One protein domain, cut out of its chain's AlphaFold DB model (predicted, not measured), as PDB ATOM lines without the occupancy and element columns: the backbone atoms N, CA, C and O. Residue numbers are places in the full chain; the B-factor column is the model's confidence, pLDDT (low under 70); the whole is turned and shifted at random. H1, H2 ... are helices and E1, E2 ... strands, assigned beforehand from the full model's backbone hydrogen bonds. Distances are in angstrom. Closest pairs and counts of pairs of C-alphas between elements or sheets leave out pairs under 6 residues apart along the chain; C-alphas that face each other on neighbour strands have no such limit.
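Overview. This is residues 7 to 100 of the 100 residues of the protein "Ribonucleoside-diphosphate reductase alpha chain" of Clostridioides difficile (UniProt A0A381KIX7). The model is a loose, two-ended shape: a two-stranded hairpin, E1 and E2, and the short helix H1 lie at one end, and two longer helices, H2 and H3, at the other, with long loops between the ends. H2 and H3 run the same way but are shifted along their length, and between them residues 71 to 88 fold back; residues 30 to 35 at the hairpin's turn, 70 to 75 and 85 to 90 stick out. The printed part has 94 residues, with three named helices and two named strands in the order H1, E1, E2, H2, H3; the sheet, E1 - E2, is antiparallel. The class is mixed, helices and strands, with under half of the residues, 40, in named elements. The whole is loose, with a radius of gyration of the C-alphas of 15.4 A and spans of 43 by 34 by 32 A.

Arrangement. H1, residues 7 to 12, touches no helix. A long link of 13 residues leads to E1, residues 26 to 31. E1 and E2, residues 34 to 39, form a hairpin with a tight link of 2 residues; they are antiparallel neighbours, with 160 degrees between their directions. The C-alphas of Val 26 and Pro 39, which face each other, are 4.1 A apart. N 27 and O 38, at 2.8 A, and N 29 and O 36, at 2.9 A, are within hydrogen-bond range. H1 and E2 are apart. H2, residues 59 to 70, touches H3, residues 89 to 98, with residues 59 to 63 alone. Their closest C-alphas, those of Arg 60 and His 95, are 6.8 A apart. The two run the same way at a shallow tilt of 26 degrees, with centres 14.8 A apart. H3 is apart from H1, E1 and E2. In H2 and H3 every O i to N i+4 pair is within hydrogen-bond range; in H1 0 of 2 are, beside 2 of 3 O i to N i+3 pairs.

Along the chain. H1 begins at C-alpha 7, (22.594, -7.618, 33.563). E1 measures 16.0 A from first to last C-alpha and E2 16.3 A. H2, the longest helix with 12 residues, measures 16.1 A and begins at C-alpha 59, (41.409, -12.135, 28.700). H3 measures 14.2 A and ends at C-alpha 98, (44.189, -21.518, 30.627).

Size, cuts and confidence. The two C-alphas farthest apart, those of Asp 33 and Asn 71, are 45.4 A apart. The printed part has no cut. The links E2 to H2, 19 residues, and H2 to H3, 18 residues, are long. The mean pLDDT of the printed part is 89.9, and no printed residue is under 70.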
ATOM      1  N   GLN A   7      22.967  -8.448  34.719       77.62
ATOM      2  CA  GLN A   7      22.594  -7.618  33.563       77.62
ATOM      3  C   GLN A   7      21.558  -6.503  33.830       77.62
ATOM      4  O   GLN A   7      21.929  -5.336  33.863       77.62
ATOM      5  N   SER A   8      20.270  -6.821  34.011       80.62
ATOM      6  CA  SER A   8      19.226  -5.792  34.154       80.62
ATOM      7  C   SER A   8      19.175  -5.154  35.544       80.62
ATOM      8  O   SER A   8      18.875  -3.966  35.668       80.62
ATOM      9  N   ILE A   9      19.488  -5.913  36.598       84.06
ATOM     10  CA  ILE A   9      19.456  -5.404  37.974       84.06
ATOM     11  C   ILE A   9      20.629  -4.455  38.265       84.06
ATOM     12  O   ILE A   9      20.498  -3.559  39.096       84.06
ATOM     13  N   SER A  10      21.735  -4.578  37.526       83.75
ATOM     14  CA  SER A  10      22.881  -3.662  37.562       83.75
ATOM     15  C   SER A  10      22.490  -2.219  37.246       83.75
ATOM     16  O   SER A  10      23.004  -1.308  37.889       83.75
ATOM     17  N   TYR A  11      21.539  -1.999  36.330       84.62
ATOM     18  CA  TYR A  11      21.057  -0.648  36.018       84.62
ATOM     19  C   TYR A  11      20.309  -0.021  37.197       84.62
ATOM     20  O   TYR A  11      20.498   1.154  37.492       84.62
ATOM     21  N   VAL A  12      19.500  -0.812  37.910       85.06
ATOM     22  CA  VAL A  12      18.781  -0.343  39.108       85.06
ATOM     23  C   VAL A  12      19.759  -0.033  40.241       85.06
ATOM     24  O   VAL A  12      19.562   0.918  40.990       85.06
ATOM     25  N   GLN A  13      20.826  -0.823  40.351       86.56
ATOM     26  CA  GLN A  13      21.859  -0.672  41.376       86.56
ATOM     27  C   GLN A  13      22.917   0.384  41.034       86.56
ATOM     28  O   GLN A  13      23.799   0.630  41.853       86.56
ATOM     29  N   ASN A  14      22.857   0.994  39.844       86.19
ATOM     30  CA  ASN A  14      23.903   1.878  39.328       86.19
ATOM     31  C   ASN A  14      25.302   1.244  39.482       86.19
ATOM     32  O   ASN A  14      26.235   1.849  40.011       86.19
ATOM     33  N   ALA A  15      25.422  -0.020  39.070       89.12
ATOM     34  CA  ALA A  15      26.632  -0.825  39.192       89.12
ATOM     35  C   ALA A  15      27.021  -1.436  37.839       89.12
ATOM     36  O   ALA A  15      26.189  -1.588  36.943       89.12
ATOM     37  N   THR A  16      28.292  -1.804  37.683       87.88
ATOM     38  CA  THR A  16      28.748  -2.592  36.531       87.88
ATOM     39  C   THR A  16      28.183  -4.018  36.592       87.88
ATOM     40  O   THR A  16      27.632  -4.453  37.608       87.88
ATOM     41  N   SER A  17      28.249  -4.754  35.480       87.50
ATOM     42  CA  SER A  17      27.716  -6.120  35.423       87.50
ATOM     43  C   SER A  17      28.651  -7.097  36.136       87.50
ATOM     44  O   SER A  17      29.755  -7.354  35.658       87.50
ATOM     45  N   SER A  18      28.193  -7.693  37.241       90.50
ATOM     46  CA  SER A  18      28.971  -8.653  38.032       90.50
ATOM     47  C   SER A  18      30.367  -8.101  38.402       90.50
ATOM     48  O   SER A  18      30.555  -6.893  38.550       90.50
ATOM     49  N   ILE A  19      31.359  -8.981  38.541       90.06
ATOM     50  CA  ILE A  19      32.787  -8.646  38.658       90.06
ATOM     51  C   ILE A  19      33.470  -8.496  37.285       90.06
ATOM     52  O   ILE A  19      34.696  -8.498  37.193       90.06
ATOM     53  N   MET A  20      32.683  -8.449  36.207       92.69
ATOM     54  CA  MET A  20      33.191  -8.451  34.839       92.69
ATOM     55  C   MET A  20      33.591  -7.033  34.403       92.69
ATOM     56  O   MET A  20      32.988  -6.053  34.852       92.69
ATOM     57  N   PRO A  21      34.581  -6.905  33.502       93.00
ATOM     58  CA  PRO A  21      34.901  -5.621  32.892       93.00
ATOM     59  C   PRO A  21      33.728  -5.098  32.056       93.00
ATOM     60  O   PRO A  21      32.917  -5.862  31.530       93.00
ATOM     61  N   ILE A  22      33.656  -3.776  31.908       92.62
ATOM     62  CA  ILE A  22      32.615  -3.131  31.107       92.62
ATOM     63  C   ILE A  22      32.788  -3.448  29.617       92.62
ATOM     64  O   ILE A  22      33.905  -3.555  29.116       92.62
ATOM     65  N   THR A  23      31.693  -3.550  28.872       91.62
ATOM     66  CA  THR A  23      31.747  -3.719  27.412       91.62
ATOM     67  C   THR A  23      31.973  -2.387  26.707       91.62
ATOM     68  O   THR A  23      32.844  -2.288  25.844       91.62
ATOM     69  N   GLU A  24      31.242  -1.353  27.117       91.25
ATOM     70  CA  GLU A  24      31.285  -0.009  26.546       91.25
ATOM     71  C   GLU A  24      31.265   1.040  27.667       91.25
ATOM     72  O   GLU A  24      30.536   0.862  28.643       91.25
ATOM     73  N   PRO A  25      32.032   2.144  27.563       91.00
ATOM     74  CA  PRO A  25      31.966   3.235  28.542       91.00
ATOM     75  C   PRO A  25      30.594   3.918  28.581       91.00
ATOM     76  O   PRO A  25      30.156   4.377  29.633       91.00
ATOM     77  N   VAL A  26      29.922   3.985  27.430       90.75
ATOM     78  CA  VAL A  26      28.567   4.512  27.283       90.75
ATOM     79  C   VAL A  26      27.781   3.525  26.439       90.75
ATOM     80  O   VAL A  26      28.079   3.350  25.262       90.75
ATOM     81  N   GLU A  27      26.797   2.883  27.052       89.56
ATOM     82  CA  GLU A  27      25.949   1.896  26.398       89.56
ATOM     83  C   GLU A  27      24.762   2.596  25.729       89.56
ATOM     84  O   GLU A  27      24.056   3.394  26.352       89.56
ATOM     85  N   VAL A  28      24.528   2.292  24.453       88.56
ATOM     86  CA  VAL A  28      23.388   2.824  23.698       88.56
ATOM     87  C   VAL A  28      22.395   1.700  23.451       88.56
ATOM     88  O   VAL A  28      22.720   0.697  22.819       88.56
ATOM     89  N   ARG A  29      21.164   1.865  23.939       82.62
ATOM     90  CA  ARG A  29      20.082   0.897  23.731       82.62
ATOM     91  C   ARG A  29      18.863   1.546  23.113       82.62
ATOM     92  O   ARG A  29      18.344   2.526  23.642       82.62
ATOM     93  N   THR A  30      18.354   0.939  22.052       84.62
ATOM     94  CA  THR A  30      17.096   1.349  21.424       84.62
ATOM     95  C   THR A  30      15.969   0.455  21.926       84.62
ATOM     96  O   THR A  30      15.996  -0.758  21.725       84.62
ATOM     97  N   TYR A  31      14.979   1.054  22.583       77.81
ATOM     98  CA  TYR A  31      13.748   0.398  23.016       77.81
ATOM     99  C   TYR A  31      12.560   1.075  22.328       77.81
ATOM    100  O   TYR A  31      12.220   2.217  22.644       77.81
ATOM    101  N   GLY A  32      11.929   0.370  21.381       84.31
ATOM    102  CA  GLY A  32      10.874   0.943  20.539       84.31
ATOM    103  C   GLY A  32      11.386   2.177  19.793       84.31
ATOM    104  O   GLY A  32      12.421   2.109  19.135       84.31
ATOM    105  N   ASP A  33      10.704   3.307  19.971       87.06
ATOM    106  CA  ASP A  33      11.063   4.586  19.342       87.06
ATOM    107  C   ASP A  33      12.055   5.425  20.171       87.06
ATOM    108  O   ASP A  33      12.401   6.544  19.793       87.06
ATOM    109  N   SER A  34      12.509   4.925  21.327       80.88
ATOM    110  CA  SER A  34      13.389   5.661  22.241       80.88
ATOM    111  C   SER A  34      14.802   5.090  22.264       80.88
ATOM    112  O   SER A  34      15.006   3.889  22.432       80.88
ATOM    113  N   THR A  35      15.795   5.973  22.160       86.19
ATOM    114  CA  THR A  35      17.208   5.634  22.373       86.19
ATOM    115  C   THR A  35      17.615   6.066  23.775       86.19
ATOM    116  O   THR A  35      17.538   7.244  24.116       86.19
ATOM    117  N   THR A  36      18.040   5.111  24.592       84.69
ATOM    118  CA  THR A  36      18.574   5.341  25.934       84.69
ATOM    119  C   THR A  36      20.093   5.300  25.876       84.69
ATOM    120  O   THR A  36      20.670   4.382  25.293       84.69
ATOM    121  N   ILE A  37      20.733   6.293  26.490       88.12
ATOM    122  CA  ILE A  37      22.187   6.409  26.593       88.12
ATOM    123  C   ILE A  37      22.551   6.235  28.065       88.12
ATOM    124  O   ILE A  37      22.129   7.032  28.903       88.12
ATOM    125  N   TYR A  38      23.309   5.189  28.380       89.38
ATOM    126  CA  TYR A  38      23.688   4.825  29.740       89.38
ATOM    127  C   TYR A  38      25.215   4.895  29.909       89.38
ATOM    128  O   TYR A  38      25.919   3.962  29.510       89.38
ATOM    129  N   PRO A  39      25.768   5.990  30.465       91.94
ATOM    130  CA  PRO A  39      27.174   6.030  30.847       91.94
ATOM    131  C   PRO A  39      27.426   5.089  32.026       91.94
ATOM    132  O   PRO A  39      26.583   4.950  32.913       91.94
ATOM    133  N   MET A  40      28.599   4.457  32.055       93.38
ATOM    134  CA  MET A  40      28.951   3.567  33.158       93.38
ATOM    135  C   MET A  40      28.957   4.313  34.504       93.38
ATOM    136  O   MET A  40      29.326   5.492  34.561       93.38
ATOM    137  N   PRO A  41      28.573   3.651  35.610       91.06
ATOM    138  CA  PRO A  41      28.495   4.291  36.918       91.06
ATOM    139  C   PRO A  41      29.818   4.933  37.330       91.06
ATOM    140  O   PRO A  41      30.873   4.313  37.203       91.06
ATOM    141  N   PHE A  42      29.753   6.157  37.858       92.12
ATOM    142  CA  PHE A  42      30.904   6.976  38.272       92.12
ATOM    143  C   PHE A  42      31.872   7.382  37.145       92.12
ATOM    144  O   PHE A  42      32.945   7.917  37.433       92.12
ATOM    145  N   LEU A  43      31.505   7.187  35.874       91.94
ATOM    146  CA  LEU A  43      32.291   7.670  34.743       91.94
ATOM    147  C   LEU A  43      32.346   9.204  34.737       91.94
ATOM    148  O   LEU A  43      31.327   9.892  34.772       91.94
ATOM    149  N   THR A  44      33.558   9.736  34.660       92.50
ATOM    150  CA  THR A  44      33.862  11.161  34.520       92.50
ATOM    151  C   THR A  44      34.919  11.345  33.435       92.50
ATOM    152  O   THR A  44      35.607  10.400  33.045       92.50
ATOM    153  N   ASN A  45      35.086  12.575  32.946       91.19
ATOM    154  CA  ASN A  45      36.101  12.862  31.929       91.19
ATOM    155  C   ASN A  45      37.529  12.574  32.423       91.19
ATOM    156  O   ASN A  45      38.374  12.169  31.629       91.19
ATOM    157  N   ASP A  46      37.774  12.706  33.729       94.25
ATOM    158  CA  ASP A  46      39.097  12.519  34.331       94.25
ATOM    159  C   ASP A  46      39.455  11.038  34.539       94.25
ATOM    160  O   ASP A  46      40.631  10.676  34.565       94.25
ATOM    161  N   ASN A  47      38.454  10.160  34.682       92.75
ATOM    162  CA  ASN A  47      38.652   8.738  34.987       92.75
ATOM    163  C   ASN A  47      38.332   7.799  33.811       92.75
ATOM    164  O   ASN A  47      38.426   6.580  33.951       92.75
ATOM    165  N   MET A  48      38.019   8.356  32.640       89.38
ATOM    166  CA  MET A  48      37.617   7.619  31.438       89.38
ATOM    167  C   MET A  48      38.618   6.532  31.021       89.38
ATOM    168  O   MET A  48      38.221   5.485  30.516       89.38
ATOM    169  N   LEU A  49      39.911   6.743  31.289       90.06
ATOM    170  CA  LEU A  49      40.973   5.773  31.008       90.06
ATOM    171  C   LEU A  49      40.780   4.442  31.759       90.06
ATOM    172  O   LEU A  49      41.154   3.391  31.243       90.06
ATOM    173  N   TYR A  50      40.199   4.471  32.962       90.94
ATOM    174  CA  TYR A  50      39.979   3.273  33.780       90.94
ATOM    175  C   TYR A  50      38.777   2.448  33.308       90.94
ATOM    176  O   TYR A  50      38.717   1.244  33.550       90.94
ATOM    177  N   TYR A  51      37.845   3.069  32.582       92.25
ATOM    178  CA  TYR A  51      36.683   2.420  31.981       92.25
ATOM    179  C   TYR A  51      37.058   1.883  30.595       92.25
ATOM    180  O   TYR A  51      36.500   2.264  29.567       92.25
ATOM    181  N   GLN A  52      38.059   1.002  30.556       91.50
ATOM    182  CA  GLN A  52      38.471   0.344  29.322       91.50
ATOM    183  C   GLN A  52      37.465  -0.753  28.944       91.50
ATOM    184  O   GLN A  52      37.003  -1.517  29.786       91.50
ATOM    185  N   SER A  53      37.154  -0.849  27.651       92.56
ATOM    186  CA  SER A  53      36.314  -1.923  27.115       92.56
ATOM    187  C   SER A  53      36.972  -3.293  27.292       92.56
ATOM    188  O   SER A  53      38.153  -3.470  26.974       92.56
ATOM    189  N   ALA A  54      36.177  -4.279  27.702       92.88
ATOM    190  CA  ALA A  54      36.572  -5.671  27.854       92.88
ATOM    191  C   ALA A  54      37.189  -6.258  26.575       92.88
ATOM    192  O   ALA A  54      38.153  -7.012  26.657       92.88
ATOM    193  N   TYR A  55      36.717  -5.849  25.391       91.50
ATOM    194  CA  TYR A  55      37.256  -6.301  24.100       91.50
ATOM    195  C   TYR A  55      38.710  -5.872  23.852       91.50
ATOM    196  O   TYR A  55      39.396  -6.458  23.019       91.50
ATOM    197  N   ARG A  56      39.189  -4.843  24.562       90.12
ATOM    198  CA  ARG A  56      40.573  -4.350  24.476       90.12
ATOM    199  C   ARG A  56      41.465  -4.876  25.601       90.12
ATOM    200  O   ARG A  56      42.646  -4.535  25.638       90.12
ATOM    201  N   MET A  57      40.917  -5.659  26.529       91.06
ATOM    202  CA  MET A  57      41.668  -6.235  27.640       91.06
ATOM    203  C   MET A  57      42.267  -7.592  27.266       91.06
ATOM    204  O   MET A  57      41.742  -8.325  26.430       91.06
ATOM    205  N   ASP A  58      43.364  -7.958  27.932       91.62
ATOM    206  CA  ASP A  58      43.874  -9.327  27.864       91.62
ATOM    207  C   ASP A  58      42.986 -10.245  28.711       91.62
ATOM    208  O   ASP A  58      42.959 -10.144  29.940       91.62
ATOM    209  N   MET A  59      42.288 -11.167  28.048       92.25
ATOM    210  CA  MET A  59      41.409 -12.135  28.700       92.25
ATOM    211  C   MET A  59      42.127 -13.024  29.719       92.25
ATOM    212  O   MET A  59      41.480 -13.496  30.646       92.25
ATOM    213  N   ARG A  60      43.452 -13.216  29.627       92.75
ATOM    214  CA  ARG A  60      44.199 -13.951  30.667       92.75
ATOM    215  C   ARG A  60      44.139 -13.248  32.016       92.75
ATOM    216  O   ARG A  60      43.877 -13.896  33.016       92.75
ATOM    217  N   LYS A  61      44.268 -11.919  32.030       93.31
ATOM    218  CA  LYS A  61      44.168 -11.127  33.265       93.31
ATOM    219  C   LYS A  61      42.767 -11.186  33.867       93.31
ATOM    220  O   LYS A  61      42.622 -11.177  35.084       93.31
ATOM    221  N   VAL A  62      41.740 -11.244  33.018       93.12
ATOM    222  CA  VAL A  62      40.351 -11.418  33.469       93.12
ATOM    223  C   VAL A  62      40.174 -12.797  34.106       93.12
ATOM    224  O   VAL A  62      39.589 -12.893  35.180       93.12
ATOM    225  N   ILE A  63      40.736 -13.846  33.497       93.75
ATOM    226  CA  ILE A  63      40.743 -15.200  34.069       93.75
ATOM    227  C   ILE A  63      41.486 -15.220  35.412       93.75
ATOM    228  O   ILE A  63      40.949 -15.753  36.377       93.75
ATOM    229  N   ASP A  64      42.656 -14.582  35.518       94.88
ATOM    230  CA  ASP A  64      43.426 -14.502  36.771       94.88
ATOM    231  C   ASP A  64      42.638 -13.802  37.891       94.88
ATOM    232  O   ASP A  64      42.648 -14.232  39.050       94.88
ATOM    233  N   LEU A  65      41.913 -12.731  37.549       94.00
ATOM    234  CA  LEU A  65      41.030 -12.029  38.479       94.00
ATOM    235  C   LEU A  65      39.904 -12.948  38.959       94.00
ATOM    236  O   LEU A  65      39.681 -13.066  40.164       94.00
ATOM    237  N   VAL A  66      39.223 -13.629  38.036       93.69
ATOM    238  CA  VAL A  66      38.152 -14.576  38.374       93.69
ATOM    239  C   VAL A  66      38.688 -15.715  39.239       93.69
ATOM    240  O   VAL A  66      38.071 -16.027  40.252       93.69
ATOM    241  N   ALA A  67      39.851 -16.283  38.913       93.69
ATOM    242  CA  ALA A  67      40.490 -17.342  39.693       93.69
ATOM    243  C   ALA A  67      40.816 -16.883  41.124       93.69
ATOM    244  O   ALA A  67      40.579 -17.608  42.092       93.69
ATOM    245  N   THR A  68      41.283 -15.642  41.281       94.31
ATOM    246  CA  THR A  68      41.549 -15.045  42.598       94.31
ATOM    247  C   THR A  68      40.267 -14.914  43.428       94.31
ATOM    248  O   THR A  68      40.266 -15.217  44.624       94.31
ATOM    249  N   VAL A  69      39.159 -14.498  42.805       93.25
ATOM    250  CA  VAL A  69      37.852 -14.392  43.474       93.25
ATOM    251  C   VAL A  69      37.269 -15.775  43.774       93.25
ATOM    252  O   VAL A  69      36.725 -15.978  44.857       93.25
ATOM    253  N   GLN A  70      37.433 -16.744  42.871       92.50
ATOM    254  CA  GLN A  70      36.900 -18.100  42.998       92.50
ATOM    255  C   GLN A  70      37.426 -18.829  44.242       92.50
ATOM    256  O   GLN A  70      36.672 -19.586  44.843       92.50
ATOM    257  N   ASN A  71      38.650 -18.539  44.705       93.19
ATOM    258  CA  ASN A  71      39.174 -19.068  45.977       93.19
ATOM    259  C   ASN A  71      38.294 -18.737  47.197       93.19
ATOM    260  O   ASN A  71      38.380 -19.403  48.226       93.19
ATOM    261  N   HIS A  72      37.456 -17.705  47.087       93.44
ATOM    262  CA  HIS A  72      36.560 -17.232  48.138       93.44
ATOM    263  C   HIS A  72      35.080 -17.526  47.824       93.44
ATOM    264  O   HIS A  72      34.198 -17.065  48.547       93.44
ATOM    265  N   VAL A  73      34.794 -18.270  46.749       91.94
ATOM    266  CA  VAL A  73      33.452 -18.641  46.281       91.94
ATOM    267  C   VAL A  73      33.342 -20.168  46.293       91.94
ATOM    268  O   VAL A  73      34.070 -20.862  45.598       91.94
ATOM    269  N   ASP A  74      32.411 -20.705  47.072       89.62
ATOM    270  CA  ASP A  74      32.166 -22.149  47.236       89.62
ATOM    271  C   ASP A  74      31.463 -22.803  46.039       89.62
ATOM    272  O   ASP A  74      31.554 -24.016  45.872       89.62
ATOM    273  N   GLN A  75      30.752 -22.025  45.216       90.69
ATOM    274  CA  GLN A  75      30.111 -22.513  43.993       90.69
ATOM    275  C   GLN A  75      30.911 -22.078  42.761       90.69
ATOM    276  O   GLN A  75      32.058 -22.473  42.592       90.69
ATOM    277  N   GLY A  76      30.328 -21.251  41.891       89.12
ATOM    278  CA  GLY A  76      30.969 -20.793  40.664       89.12
ATOM    279  C   GLY A  76      30.699 -19.325  40.368       89.12
ATOM    280  O   GLY A  76      29.802 -18.694  40.940       89.12
ATOM    281  N   ILE A  77      31.488 -18.804  39.436       92.19
ATOM    282  CA  ILE A  77      31.399 -17.443  38.919       92.19
ATOM    283  C   ILE A  77      31.083 -17.514  37.424       92.19
ATOM    284  O   ILE A  77      31.835 -18.097  36.641       92.19
ATOM    285  N   SER A  78      29.981 -16.893  37.005       91.75
ATOM    286  CA  SER A  78      29.656 -16.762  35.584       91.75
ATOM    287  C   SER A  78      30.660 -15.832  34.903       91.75
ATOM    288  O   SER A  78      30.705 -14.641  35.209       91.75
ATOM    289  N   THR A  79      31.470 -16.385  33.996       91.12
ATOM    290  CA  THR A  79      32.586 -15.678  33.355       91.12
ATOM    291  C   THR A  79      32.419 -15.664  31.844       91.12
ATOM    292  O   THR A  79      32.337 -16.714  31.209       91.12
ATOM    293  N   THR A  80      32.377 -14.468  31.260       92.19
ATOM    294  CA  THR A  80      32.305 -14.266  29.808       92.19
ATOM    295  C   THR A  80      33.665 -13.820  29.288       92.19
ATOM    296  O   THR A  80      34.241 -12.863  29.797       92.19
ATOM    297  N   LEU A  81      34.177 -14.504  28.262       91.44
ATOM    298  CA  LEU A  81      35.391 -14.089  27.559       91.44
ATOM    299  C   LEU A  81      35.013 -13.201  26.371       91.44
ATOM    300  O   LEU A  81      34.253 -13.614  25.494       91.44
ATOM    301  N   PHE A  82      35.563 -11.992  26.340       92.00
ATOM    302  CA  PHE A  82      35.341 -11.009  25.286       92.00
ATOM    303  C   PHE A  82      36.472 -11.112  24.265       92.00
ATOM    304  O   PHE A  82      37.616 -10.757  24.544       92.00
ATOM    305  N   VAL A  83      36.158 -11.633  23.082       90.81
ATOM    306  CA  VAL A  83      37.119 -11.814  21.985       90.81
ATOM    307  C   VAL A  83      36.705 -10.987  20.775       90.81
ATOM    308  O   VAL A  83      35.516 -10.769  20.543       90.81
ATOM    309  N   THR A  84      37.695 -10.518  20.022       90.06
ATOM    310  CA  THR A  84      37.504  -9.839  18.736       90.06
ATOM    311  C   THR A  84      37.597 -10.835  17.580       90.06
ATOM    312  O   THR A  84      38.084 -11.956  17.740       90.06
ATOM    313  N   ASP A  85      37.137 -10.417  16.406       89.50
ATOM    314  CA  ASP A  85      37.189 -11.155  15.137       89.50
ATOM    315  C   ASP A  85      38.618 -11.461  14.652       89.50
ATOM    316  O   ASP A  85      38.836 -12.421  13.918       89.50
ATOM    317  N   GLU A  86      39.609 -10.708  15.124       89.75
ATOM    318  CA  GLU A  86      41.032 -10.954  14.865       89.75
ATOM    319  C   GLU A  86      41.570 -12.241  15.525       89.75
ATOM    320  O   GLU A  86      42.668 -12.702  15.198       89.75
ATOM    321  N   LYS A  87      40.847 -12.823  16.493       88.56
ATOM    322  CA  LYS A  87      41.303 -14.006  17.238       88.56
ATOM    323  C   LYS A  87      40.982 -15.294  16.491       88.56
ATOM    324  O   LYS A  87      39.850 -15.552  16.095       88.56
ATOM    325  N   THR A  88      41.976 -16.172  16.382       93.12
ATOM    326  CA  THR A  88      41.772 -17.493  15.778       93.12
ATOM    327  C   THR A  88      41.085 -18.450  16.753       93.12
ATOM    328  O   THR A  88      41.207 -18.316  17.973       93.12
ATOM    329  N   THR A  89      40.452 -19.510  16.241       92.06
ATOM    330  CA  THR A  89      39.894 -20.594  17.075       92.06
ATOM    331  C   THR A  89      40.936 -21.194  18.025       92.06
ATOM    332  O   THR A  89      40.614 -21.572  19.150       92.06
ATOM    333  N   ARG A  90      42.210 -21.240  17.606       91.94
ATOM    334  CA  ARG A  90      43.322 -21.699  18.449       91.94
ATOM    335  C   ARG A  90      43.560 -20.772  19.641       91.94
ATOM    336  O   ARG A  90      43.883 -21.258  20.723       91.94
ATOM    337  N   ASP A  91      43.421 -19.464  19.459       91.06
ATOM    338  CA  ASP A  91      43.589 -18.499  20.547       91.06
ATOM    339  C   ASP A  91      42.451 -18.609  21.560       91.06
ATOM    340  O   ASP A  91      42.712 -18.643  22.761       91.06
ATOM    341  N   ILE A  92      41.215 -18.786  21.082       90.81
ATOM    342  CA  ILE A  92      40.047 -19.048  21.935       90.81
ATOM    343  C   ILE A  92      40.253 -20.338  22.745       90.81
ATOM    344  O   ILE A  92      40.104 -20.332  23.966       90.81
ATOM    345  N   ALA A  93      40.682 -21.427  22.097       92.00
ATOM    346  CA  ALA A  93      40.969 -22.691  22.776       92.00
ATOM    347  C   ALA A  93      42.078 -22.549  23.832       92.00
ATOM    348  O   ALA A  93      41.986 -23.132  24.910       92.00
ATOM    349  N   ARG A  94      43.111 -21.739  23.563       91.50
ATOM    350  CA  ARG A  94      44.173 -21.463  24.539       91.50
ATOM    351  C   ARG A  94      43.633 -20.748  25.780       91.50
ATOM    352  O   ARG A  94      44.068 -21.076  26.877       91.50
ATOM    353  N   HIS A  95      42.706 -19.801  25.624       91.12
ATOM    354  CA  HIS A  95      42.062 -19.148  26.767       91.12
ATOM    355  C   HIS A  95      41.196 -20.117  27.573       91.12
ATOM    356  O   HIS A  95      41.234 -20.076  28.796       91.12
ATOM    357  N   TYR A  96      40.482 -21.023  26.901       89.06
ATOM    358  CA  TYR A  96      39.689 -22.049  27.575       89.06
ATOM    359  C   TYR A  96      40.563 -22.997  28.407       89.06
ATOM    360  O   TYR A  96      40.272 -23.228  29.570       89.06
ATOM    361  N   ILE A  97      41.674 -23.483  27.840       90.94
ATOM    362  CA  ILE A  97      42.622 -24.356  28.554       90.94
ATOM    363  C   ILE A  97      43.296 -23.619  29.719       90.94
ATOM    364  O   ILE A  97      43.562 -24.228  30.743       90.94
ATOM    365  N   TYR A  98      43.582 -22.324  29.565       92.38
ATOM    366  CA  TYR A  98      44.189 -21.518  30.627       92.38
ATOM    367  C   TYR A  98      43.255 -21.303  31.828       92.38
ATOM    368  O   TYR A  98      43.738 -21.132  32.939       92.38
ATOM    369  N   GLY A  99      41.939 -21.272  31.602       82.69
ATOM    370  CA  GLY A  99      40.937 -21.077  32.653       82.69
ATOM    371  C   GLY A  99      40.399 -22.358  33.296       82.69
ATOM    372  O   GLY A  99      39.479 -22.250  34.104       82.69
ATOM    373  N   LEU A 100      40.917 -23.534  32.916       76.88
ATOM    374  CA  LEU A 100      40.658 -24.814  33.590       76.88
ATOM    375  C   LEU A 100      41.561 -24.965  34.816       76.88
ATOM    376  O   LEU A 100      41.042 -25.451  35.844       76.88
TER     377      LEU A 100